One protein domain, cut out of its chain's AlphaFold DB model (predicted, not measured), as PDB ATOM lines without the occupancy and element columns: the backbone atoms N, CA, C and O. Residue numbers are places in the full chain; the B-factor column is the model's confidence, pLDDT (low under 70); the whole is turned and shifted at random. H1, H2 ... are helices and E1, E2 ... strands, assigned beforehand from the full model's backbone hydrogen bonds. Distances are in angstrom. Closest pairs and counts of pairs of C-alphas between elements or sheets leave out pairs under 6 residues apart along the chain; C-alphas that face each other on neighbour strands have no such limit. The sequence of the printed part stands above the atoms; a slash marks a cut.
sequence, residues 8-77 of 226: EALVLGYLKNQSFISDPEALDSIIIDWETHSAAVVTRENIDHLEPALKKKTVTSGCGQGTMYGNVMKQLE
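AT A GLANCE: This is residues 8 to 77 of the 226 residues of the protein "Formate dehydrogenase accessory protein" of Vibrio cholerae (UniProt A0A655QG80). Two antiparallel hairpins stand at opposite ends of the body: the longer one, E1 and E2, has helix H1 over it, while the small one, E3 and E4, has the short helix H2 beside it. H1 lies between the two hairpins, packing on the longer one with residues 8 to 15 and staying apart from the small one, and H3 ends the small hairpin's side as a short turn. The printed part has 70 residues, with three named helices and four named strands in the order H1 E1 E2 H2 E3 E4 H3, and its class is mixed, helices and strands. There are two separate sheets of two strands, each antiparallel. The whole is only just compact, close to loose, with a radius of gyration of the C-alphas of 13.1 A and spans of 31 by 27 by 19 A.

HOW THE PARTS SIT: H1, residues 8 to 17, comes first. A short link leads to the hairpin of E1, residues 27 to 33, and E2, residues 38 to 43. These strands are antiparallel at 170 degrees, with N 31 and O 40 within hydrogen-bond range at 2.9 A and N 38 and O 33 at 3.0 A. The closest C-alphas of H1 and E1 are those of Glu 8 and Ile 30, 6.5 A apart; those of H1 and E2 are Val 11 and Ala 39, 7.2 A apart. H2, residues 50 to 55, is apart from H1 and E1. E3, residues 57 to 59, and E4, residues 67 to 69, form the second hairpin, antiparallel at 152 degrees, with N 58 and O 68 at 2.9 A. The closest C-alphas of H2 and E4 are those of Leu 54 and Tyr 69, 5.7 A apart. H3, residues 72 to 75, touches no helix; it is only just apart from H1, at 8.3 A. Every O i to N i+4 pair is within hydrogen-bond range in H1 and H2, and H3 is too short for such a pair.

IN THESE COORDINATES: H1 begins at C-alpha 8, (-6.946, -56.679, -44.645), and is 14.2 A long from first to last C-alpha. E1 measures 17.7 A and E2 16.6 A; C-alpha 33, the end of E1, is at (-10.551, -57.860, -34.577). H2 measures 8.7 A, E3 and E4 6.5 A each, and H3 5.2 A, ending at C-alpha 75, (14.165, -43.825, -49.395).

THE WHOLE: The two C-alphas farthest apart are those of Glu 35 and Glu 77, at 40.1 A. The printed part has no cut, and no link between its named elements is long. The mean pLDDT of the printed part is 87.6; residues 62 to 66, in the link from E3 to E4, are under 70.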
ATOM      1  N   GLU A   8      -8.243 -56.012 -44.490       95.81
ATOM      2  CA  GLU A   8      -6.946 -56.679 -44.645       95.81
ATOM      3  C   GLU A   8      -6.048 -55.907 -45.618       95.81
ATOM      4  O   GLU A   8      -4.898 -55.596 -45.306       95.81
ATOM      5  N   ALA A   9      -6.599 -55.520 -46.773       97.12
ATOM      6  CA  ALA A   9      -5.878 -54.727 -47.763       97.12
ATOM      7  C   ALA A   9      -5.532 -53.327 -47.236       97.12
ATOM      8  O   ALA A   9      -4.428 -52.838 -47.472       97.12
ATOM      9  N   LEU A  10      -6.438 -52.694 -46.482       97.25
ATOM     10  CA  LEU A  10      -6.165 -51.419 -45.814       97.25
ATOM     11  C   LEU A  10      -4.965 -51.525 -44.866       97.25
ATOM     12  O   LEU A  10      -4.052 -50.702 -44.942       97.25
ATOM     13  N   VAL A  11      -4.958 -52.530 -43.989       96.38
ATOM     14  CA  VAL A  11      -3.888 -52.740 -43.003       96.38
ATOM     15  C   VAL A  11      -2.555 -52.968 -43.705       96.38
ATOM     16  O   VAL A  11      -1.576 -52.285 -43.400       96.38
ATOM     17  N   LEU A  12      -2.510 -53.866 -44.688       96.25
ATOM     18  CA  LEU A  12      -1.272 -54.151 -45.408       96.25
ATOM     19  C   LEU A  12      -0.768 -52.958 -46.206       96.25
ATOM     20  O   LEU A  12       0.422 -52.658 -46.175       96.25
ATOM     21  N   GLY A  13      -1.657 -52.255 -46.903       96.56
ATOM     22  CA  GLY A  13      -1.268 -51.077 -47.657       96.56
ATOM     23  C   GLY A  13      -0.763 -49.951 -46.766       96.56
ATOM     24  O   GLY A  13       0.219 -49.301 -47.118       96.56
ATOM     25  N   TYR A  14      -1.355 -49.773 -45.582       94.94
ATOM     26  CA  TYR A  14      -0.839 -48.851 -44.575       94.94
ATOM     27  C   TYR A  14       0.583 -49.236 -44.146       94.94
ATOM     28  O   TYR A  14       1.491 -48.412 -44.251       94.94
ATOM     29  N   LEU A  15       0.808 -50.485 -43.722       94.62
ATOM     30  CA  LEU A  15       2.126 -50.951 -43.267       94.62
ATOM     31  C   LEU A  15       3.184 -50.857 -44.379       94.62
ATOM     32  O   LEU A  15       4.291 -50.367 -44.141       94.62
ATOM     33  N   LYS A  16       2.826 -51.246 -45.607       93.31
ATOM     34  CA  LYS A  16       3.684 -51.131 -46.792       93.31
ATOM     35  C   LYS A  16       4.054 -49.678 -47.085       93.31
ATOM     36  O   LYS A  16       5.228 -49.367 -47.270       93.31
ATOM     37  N   ASN A  17       3.082 -48.766 -47.108       92.88
ATOM     38  CA  ASN A  17       3.338 -47.354 -47.409       92.88
ATOM     39  C   ASN A  17       4.207 -46.677 -46.332       92.88
ATOM     40  O   ASN A  17       4.954 -45.746 -46.636       92.88
ATOM     41  N   GLN A  18       4.184 -47.181 -45.095       90.06
ATOM     42  CA  GLN A  18       5.101 -46.771 -44.024       90.06
ATOM     43  C   GLN A  18       6.471 -47.472 -44.080       90.06
ATOM     44  O   GLN A  18       7.353 -47.148 -43.287       90.06
ATOM     45  N   SER A  19       6.671 -48.397 -45.026       89.75
ATOM     46  CA  SER A  19       7.879 -49.227 -45.160       89.75
ATOM     47  C   SER A  19       8.174 -50.067 -43.914       89.75
ATOM     48  O   SER A  19       9.331 -50.253 -43.551       89.75
ATOM     49  N   PHE A  20       7.118 -50.534 -43.241       92.12
ATOM     50  CA  PHE A  20       7.217 -51.428 -42.082       92.12
ATOM     51  C   PHE A  20       7.326 -52.902 -42.476       92.12
ATOM     52  O   PHE A  20       7.854 -53.709 -41.720       92.12
ATOM     53  N   ILE A  21       6.804 -53.232 -43.652       93.00
ATOM     54  CA  ILE A  21       6.871 -54.550 -44.282       93.00
ATOM     55  C   ILE A  21       7.145 -54.344 -45.766       93.00
ATOM     56  O   ILE A  21       6.773 -53.304 -46.332       93.00
ATOM     57  N   SER A  22       7.808 -55.310 -46.388       91.06
ATOM     58  CA  SER A  22       8.285 -55.178 -47.765       91.06
ATOM     59  C   SER A  22       8.074 -56.422 -48.617       91.06
ATOM     60  O   SER A  22       7.878 -56.289 -49.828       91.06
ATOM     61  N   ASP A  23       8.023 -57.600 -47.995       92.38
ATOM     62  CA  ASP A  23       7.901 -58.879 -48.683       92.38
ATOM     63  C   ASP A  23       6.509 -59.502 -48.463       92.38
ATOM     64  O   ASP A  23       6.189 -59.932 -47.352       92.38
ATOM     65  N   PRO A  24       5.655 -59.568 -49.502       91.31
ATOM     66  CA  PRO A  24       4.337 -60.170 -49.366       91.31
ATOM     67  C   PRO A  24       4.416 -61.688 -49.150       91.31
ATOM     68  O   PRO A  24       3.494 -62.253 -48.567       91.31
ATOM     69  N   GLU A  25       5.498 -62.357 -49.568       93.50
ATOM     70  CA  GLU A  25       5.677 -63.802 -49.370       93.50
ATOM     71  C   GLU A  25       6.036 -64.144 -47.920       93.50
ATOM     72  O   GLU A  25       5.795 -65.261 -47.461       93.50
ATOM     73  N   ALA A  26       6.575 -63.187 -47.164       94.94
ATOM     74  CA  ALA A  26       6.888 -63.351 -45.751       94.94
ATOM     75  C   ALA A  26       5.658 -63.225 -44.831       94.94
ATOM     76  O   ALA A  26       5.774 -63.506 -43.638       94.94
ATOM     77  N   LEU A  27       4.495 -62.827 -45.359       95.25
ATOM     78  CA  LEU A  27       3.253 -62.701 -44.596       95.25
ATOM     79  C   LEU A  27       2.653 -64.074 -44.279       95.25
ATOM     80  O   LEU A  27       2.310 -64.833 -45.183       95.25
ATOM     81  N   ASP A  28       2.456 -64.355 -42.992       95.81
ATOM     82  CA  ASP A  28       1.833 -65.600 -42.537       95.81
ATOM     83  C   ASP A  28       0.325 -65.430 -42.322       95.81
ATOM     84  O   ASP A  28      -0.469 -66.287 -42.709       95.81
ATOM     85  N   SER A  29      -0.097 -64.336 -41.676       96.00
ATOM     86  CA  SER A  29      -1.520 -64.084 -41.416       96.00
ATOM     87  C   SER A  29      -1.835 -62.621 -41.109       96.00
ATOM     88  O   SER A  29      -0.978 -61.850 -40.669       96.00
ATOM     89  N   ILE A  30      -3.101 -62.257 -41.322       96.31
ATOM     90  CA  ILE A  30      -3.686 -60.971 -40.940       96.31
ATOM     91  C   ILE A  30      -4.936 -61.281 -40.132       96.31
ATOM     92  O   ILE A  30      -5.800 -62.035 -40.579       96.31
ATOM     93  N   ILE A  31      -5.027 -60.703 -38.944       96.94
ATOM     94  CA  ILE A  31      -6.139 -60.903 -38.022       96.94
ATOM     95  C   ILE A  31      -6.812 -59.551 -37.838       96.94
ATOM     96  O   ILE A  31      -6.169 -58.604 -37.388       96.94
ATOM     97  N   ILE A  32      -8.091 -59.469 -38.198       96.31
ATOM     98  CA  ILE A  32      -8.924 -58.283 -37.995       96.31
ATOM     99  C   ILE A  32      -9.855 -58.558 -36.821       96.31
ATOM    100  O   ILE A  32     -10.712 -59.440 -36.896       96.31
ATOM    101  N   ASP A  33      -9.689 -57.795 -35.747       94.81
ATOM    102  CA  ASP A  33     -10.551 -57.860 -34.577       94.81
ATOM    103  C   ASP A  33     -11.488 -56.649 -34.566       94.81
ATOM    104  O   ASP A  33     -11.102 -55.508 -34.288       94.81
ATOM    105  N   TRP A  34     -12.750 -56.916 -34.889       91.31
ATOM    106  CA  TRP A  34     -13.797 -55.904 -34.921       91.31
ATOM    107  C   TRP A  34     -14.293 -55.498 -33.536       91.31
ATOM    108  O   TRP A  34     -14.797 -54.383 -33.410       91.31
ATOM    109  N   GLU A  35     -14.148 -56.351 -32.518       92.94
ATOM    110  CA  GLU A  35     -14.560 -56.042 -31.145       92.94
ATOM    111  C   GLU A  35     -13.605 -55.029 -30.518       92.94
ATOM    112  O   GLU A  35     -14.042 -54.061 -29.894       92.94
ATOM    113  N   THR A  36     -12.301 -55.215 -30.730       93.25
ATOM    114  CA  THR A  36     -11.269 -54.303 -30.210       93.25
ATOM    115  C   THR A  36     -10.855 -53.215 -31.198       93.25
ATOM    116  O   THR A  36     -10.043 -52.352 -30.859       93.25
ATOM    117  N   HIS A  37     -11.420 -53.221 -32.409       89.88
ATOM    118  CA  HIS A  37     -11.057 -52.323 -33.510       89.88
ATOM    119  C   HIS A  37      -9.551 -52.327 -33.803       89.88
ATOM    120  O   HIS A  37      -8.939 -51.274 -34.020       89.88
ATOM    121  N   SER A  38      -8.950 -53.515 -33.797       93.19
ATOM    122  CA  SER A  38      -7.517 -53.709 -33.973       93.19
ATOM    123  C   SER A  38      -7.210 -54.666 -35.123       93.19
ATOM    124  O   SER A  38      -8.072 -55.391 -35.621       93.19
ATOM    125  N   ALA A  39      -5.963 -54.624 -35.585       95.25
ATOM    126  CA  ALA A  39      -5.453 -55.562 -36.566       95.25
ATOM    127  C   ALA A  39      -4.055 -56.023 -36.158       95.25
ATOM    128  O   ALA A  39      -3.242 -55.216 -35.703       95.25
ATOM    129  N   ALA A  40      -3.777 -57.308 -36.352       95.88
ATOM    130  CA  ALA A  40      -2.460 -57.896 -36.158       95.88
ATOM    131  C   ALA A  40      -1.976 -58.520 -37.468       95.88
ATOM    132  O   ALA A  40      -2.736 -59.200 -38.156       95.88
ATOM    133  N   VAL A  41      -0.710 -58.286 -37.805       96.69
ATOM    134  CA  VAL A  41      -0.049 -58.889 -38.966       96.69
ATOM    135  C   VAL A  41       1.103 -59.735 -38.459       96.69
ATOM    136  O   VAL A  41       1.966 -59.239 -37.736       96.69
ATOM    137  N   VAL A  42       1.098 -61.011 -38.831       96.31
ATOM    138  CA  VAL A  42       2.176 -61.953 -38.532       96.31
ATOM    139  C   VAL A  42       3.028 -62.086 -39.786       96.31
ATOM    140  O   VAL A  42       2.516 -62.420 -40.855       96.31
ATOM    141  N   THR A  43       4.319 -61.789 -39.657       96.38
ATOM    142  CA  THR A  43       5.295 -61.840 -40.750       96.38
ATOM    143  C   THR A  43       6.581 -62.508 -40.284       96.38
ATOM    144  O   THR A  43       6.949 -62.427 -39.110       96.38
ATOM    145  N   ARG A  44       7.270 -63.148 -41.228       96.69
ATOM    146  CA  ARG A  44       8.597 -63.747 -41.055       96.69
ATOM    147  C   ARG A  44       9.733 -62.741 -41.280       96.69
ATOM    148  O   ARG A  44      10.893 -63.091 -41.075       96.69
ATOM    149  N   GLU A  45       9.425 -61.509 -41.700       94.69
ATOM    150  CA  GLU A  45      10.412 -60.429 -41.843       94.69
ATOM    151  C   GLU A  45      11.043 -60.044 -40.492       94.69
ATOM    152  O   GLU A  45      10.403 -60.093 -39.440       94.69
ATOM    153  N   ASN A  46      12.302 -59.590 -40.517       91.38
ATOM    154  CA  ASN A  46      12.907 -58.949 -39.351       91.38
ATOM    155  C   ASN A  46      12.315 -57.537 -39.171       91.38
ATOM    156  O   ASN A  46      12.492 -56.658 -40.018       91.38
ATOM    157  N   ILE A  47      11.680 -57.314 -38.019       90.81
ATOM    158  CA  ILE A  47      11.000 -56.063 -37.661       90.81
ATOM    159  C   ILE A  47      11.749 -55.207 -36.621       90.81
ATOM    160  O   ILE A  47      11.187 -54.242 -36.104       90.81
ATOM    161  N   ASP A  48      13.028 -55.480 -36.338       90.38
ATOM    162  CA  ASP A  48      13.844 -54.746 -35.345       90.38
ATOM    163  C   ASP A  48      13.951 -53.242 -35.666       90.38
ATOM    164  O   ASP A  48      14.176 -52.394 -34.800       90.38
ATOM    165  N   HIS A  49      13.757 -52.889 -36.937       86.88
ATOM    166  CA  HIS A  49      13.771 -51.518 -37.429       86.88
ATOM    167  C   HIS A  49      12.482 -50.727 -37.119       86.88
ATOM    168  O   HIS A  49      12.486 -49.498 -37.251       86.88
ATOM    169  N   LEU A  50      11.392 -51.378 -36.689       87.31
ATOM    170  CA  LEU A  50      10.104 -50.716 -36.447       87.31
ATOM    171  C   LEU A  50      10.133 -49.801 -35.227       87.31
ATOM    172  O   LEU A  50       9.709 -48.649 -35.322       87.31
ATOM    173  N   GLU A  51      10.671 -50.257 -34.094       87.25
ATOM    174  CA  GLU A  51      10.753 -49.432 -32.881       87.25
ATOM    175  C   GLU A  51      11.447 -48.074 -33.109       87.25
ATOM    176  O   GLU A  51      10.884 -47.037 -32.729       87.25
ATOM    177  N   PRO A  52      12.642 -48.002 -33.732       86.19
ATOM    178  CA  PRO A  52      13.265 -46.717 -34.027       86.19
ATOM    179  C   PRO A  52      12.515 -45.921 -35.107       86.19
ATOM    180  O   PRO A  52      12.535 -44.687 -35.057       86.19
ATOM    181  N   ALA A  53      11.844 -46.577 -36.062       84.38
ATOM    182  CA  ALA A  53      11.038 -45.899 -37.079       84.38
ATOM    183  C   ALA A  53       9.796 -45.219 -36.476       84.38
ATOM    184  O   ALA A  53       9.522 -44.061 -36.795       84.38
ATOM    185  N   LEU A  54       9.107 -45.882 -35.543       86.12
ATOM    186  CA  LEU A  54       7.919 -45.366 -34.855       86.12
ATOM    187  C   LEU A  54       8.216 -44.119 -34.006       86.12
ATOM    188  O   LEU A  54       7.355 -43.250 -33.857       86.12
ATOM    189  N   LYS A  55       9.449 -43.983 -33.500       86.06
ATOM    190  CA  LYS A  55       9.911 -42.787 -32.769       86.06
ATOM    191  C   LYS A  55      10.118 -41.570 -33.679       86.06
ATOM    192  O   LYS A  55      10.082 -40.436 -33.201       86.06
ATOM    193  N   LYS A  56      10.333 -41.774 -34.982       81.50
ATOM    194  CA  LYS A  56      10.531 -40.704 -35.970       81.50
ATOM    195  C   LYS A  56       9.216 -40.397 -36.671       81.50
ATOM    196  O   LYS A  56       8.887 -41.005 -37.681       81.50
ATOM    197  N   LYS A  57       8.470 -39.444 -36.118       82.69
ATOM    198  CA  LYS A  57       7.158 -39.035 -36.626       82.69
ATOM    199  C   LYS A  57       7.270 -37.739 -37.431       82.69
ATOM    200  O   LYS A  57       7.666 -36.712 -36.885       82.69
ATOM    201  N   THR A  58       6.881 -37.755 -38.702       80.50
ATOM    202  CA  THR A  58       6.736 -36.541 -39.521       80.50
ATOM    203  C   THR A  58       5.264 -36.300 -39.829       80.50
ATOM    204  O   THR A  58       4.607 -37.135 -40.448       80.50
ATOM    205  N   VAL A  59       4.744 -35.144 -39.408       80.31
ATOM    206  CA  VAL A  59       3.382 -34.709 -39.748       80.31
ATOM    207  C   VAL A  59       3.384 -34.157 -41.174       80.31
ATOM    208  O   VAL A  59       4.150 -33.249 -41.493       80.31
ATOM    209  N   THR A  60       2.554 -34.725 -42.043       77.94
ATOM    210  CA  THR A  60       2.449 -34.351 -43.457       77.94
ATOM    211  C   THR A  60       1.384 -33.277 -43.679       77.94
ATOM    212  O   THR A  60       0.577 -32.960 -42.808       77.94
ATOM    213  N   SER A  61       1.330 -32.742 -44.904       76.81
ATOM    214  CA  SER A  61       0.266 -31.821 -45.340       76.81
ATOM    215  C   SER A  61      -1.115 -32.491 -45.515       76.81
ATOM    216  O   SER A  61      -2.069 -31.848 -45.964       76.81
ATOM    217  N   GLY A  62      -1.233 -33.791 -45.213       65.31
ATOM    218  CA  GLY A  62      -2.471 -34.560 -45.302       65.31
ATOM    219  C   GLY A  62      -3.520 -34.123 -44.273       65.31
ATOM    220  O   GLY A  62      -3.215 -33.675 -43.171       65.31
ATOM    221  N   CYS A  63      -4.801 -34.267 -44.623       60.41
ATOM    222  CA  CYS A  63      -5.890 -34.035 -43.664       60.41
ATOM    223  C   CYS A  63      -5.917 -35.143 -42.599       60.41
ATOM    224  O   CYS A  63      -5.753 -36.305 -42.954       60.41
ATOM    225  N   GLY A  64      -6.212 -34.791 -41.341       60.09
ATOM    226  CA  GLY A  64      -6.386 -35.761 -40.249       60.09
ATOM    227  C   GLY A  64      -5.107 -36.117 -39.484       60.09
ATOM    228  O   GLY A  64      -5.016 -37.222 -38.971       60.09
ATOM    229  N   GLN A  65      -4.130 -35.201 -39.419       61.28
ATOM    230  CA  GLN A  65      -2.783 -35.473 -38.888       61.28
ATOM    231  C   GLN A  65      -2.073 -36.617 -39.624       61.28
ATOM    232  O   GLN A  65      -1.507 -37.519 -38.999       61.28
ATOM    233  N   GLY A  66      -2.100 -36.562 -40.964       61.91
ATOM    234  CA  GLY A  66      -1.332 -37.471 -41.813       61.91
ATOM    235  C   GLY A  66       0.093 -37.602 -41.283       61.91
ATOM    236  O   GLY A  66       0.752 -36.603 -40.985       61.91
ATOM    237  N   THR A  67       0.521 -38.833 -41.038       75.62
ATOM    238  CA  THR A  67       1.783 -39.126 -40.369       75.62
ATOM    239  C   THR A  67       2.555 -40.114 -41.215       75.62
ATOM    240  O   THR A  67       2.051 -41.189 -41.539       75.62
ATOM    241  N   MET A  68       3.796 -39.755 -41.518       78.19
ATOM    242  CA  MET A  68       4.782 -40.684 -42.049       78.19
ATOM    243  C   MET A  68       5.776 -41.020 -40.945       78.19
ATOM    244  O   MET A  68       6.211 -40.134 -40.200       78.19
ATOM    245  N   TYR A  69       6.113 -42.297 -40.844       77.88
ATOM    246  CA  TYR A  69       7.082 -42.806 -39.887       77.88
ATOM    247  C   TYR A  69       8.431 -43.069 -40.551       77.88
ATOM    248  O   TYR A  69       8.541 -43.244 -41.766       77.88
ATOM    249  N   GLY A  70       9.485 -43.086 -39.737       77.62
ATOM    250  CA  GLY A  70      10.833 -43.360 -40.211       77.62
ATOM    251  C   GLY A  70      11.320 -42.337 -41.241       77.62
ATOM    252  O   GLY A  70      11.173 -41.130 -41.066       77.62
ATOM    253  N   ASN A  71      11.961 -42.834 -42.299       77.62
ATOM    254  CA  ASN A  71      12.640 -42.031 -43.317       77.62
ATOM    255  C   ASN A  71      12.095 -42.313 -44.732       77.62
ATOM    256  O   ASN A  71      12.869 -42.300 -45.688       77.62
ATOM    257  N   VAL A  72      10.787 -42.561 -44.890       79.69
ATOM    258  CA  VAL A  72      10.178 -42.889 -46.202       79.69
ATOM    259  C   VAL A  72      10.575 -41.882 -47.290       79.69
ATOM    260  O   VAL A  72      10.982 -42.256 -48.386       79.69
ATOM    261  N   MET A  73      10.580 -40.587 -46.963       80.19
ATOM    262  CA  MET A  73      11.006 -39.538 -47.898       80.19
ATOM    263  C   MET A  73      12.466 -39.655 -48.351       80.19
ATOM    264  O   MET A  73      12.779 -39.298 -49.483       80.19
ATOM    265  N   LYS A  74      13.354 -40.154 -47.487       80.56
ATOM    266  CA  LYS A  74      14.766 -40.374 -47.819       80.56
ATOM    267  C   LYS A  74      14.938 -41.591 -48.727       80.56
ATOM    268  O   LYS A  74      15.782 -41.576 -49.610       80.56
ATOM    269  N   GLN A  75      14.132 -42.634 -48.536       81.31
ATOM    270  CA  GLN A  75      14.165 -43.825 -49.395       81.31
ATOM    271  C   GLN A  75      13.726 -43.503 -50.829       81.31
ATOM    272  O   GLN A  75      14.249 -44.073 -51.780       81.31
ATOM    273  N   LEU A  76      12.813 -42.544 -50.986       85.12
ATOM    274  CA  LEU A  76      12.309 -42.100 -52.286       85.12
ATOM    275  C   LEU A  76      13.106 -40.931 -52.884       85.12
ATOM    276  O   LEU A  76      12.702 -40.374 -53.900       85.12
ATOM    277  N   GLU A  77      14.229 -40.535 -52.281       83.94
ATOM    278  CA  GLU A  77      14.917 -39.285 -52.620       83.94
ATOM    279  C   GLU A  77      15.327 -39.185 -54.100       83.94
ATOM    280  O   GLU A  77      15.204 -38.108 -54.696       83.94
TER     281      GLU A  77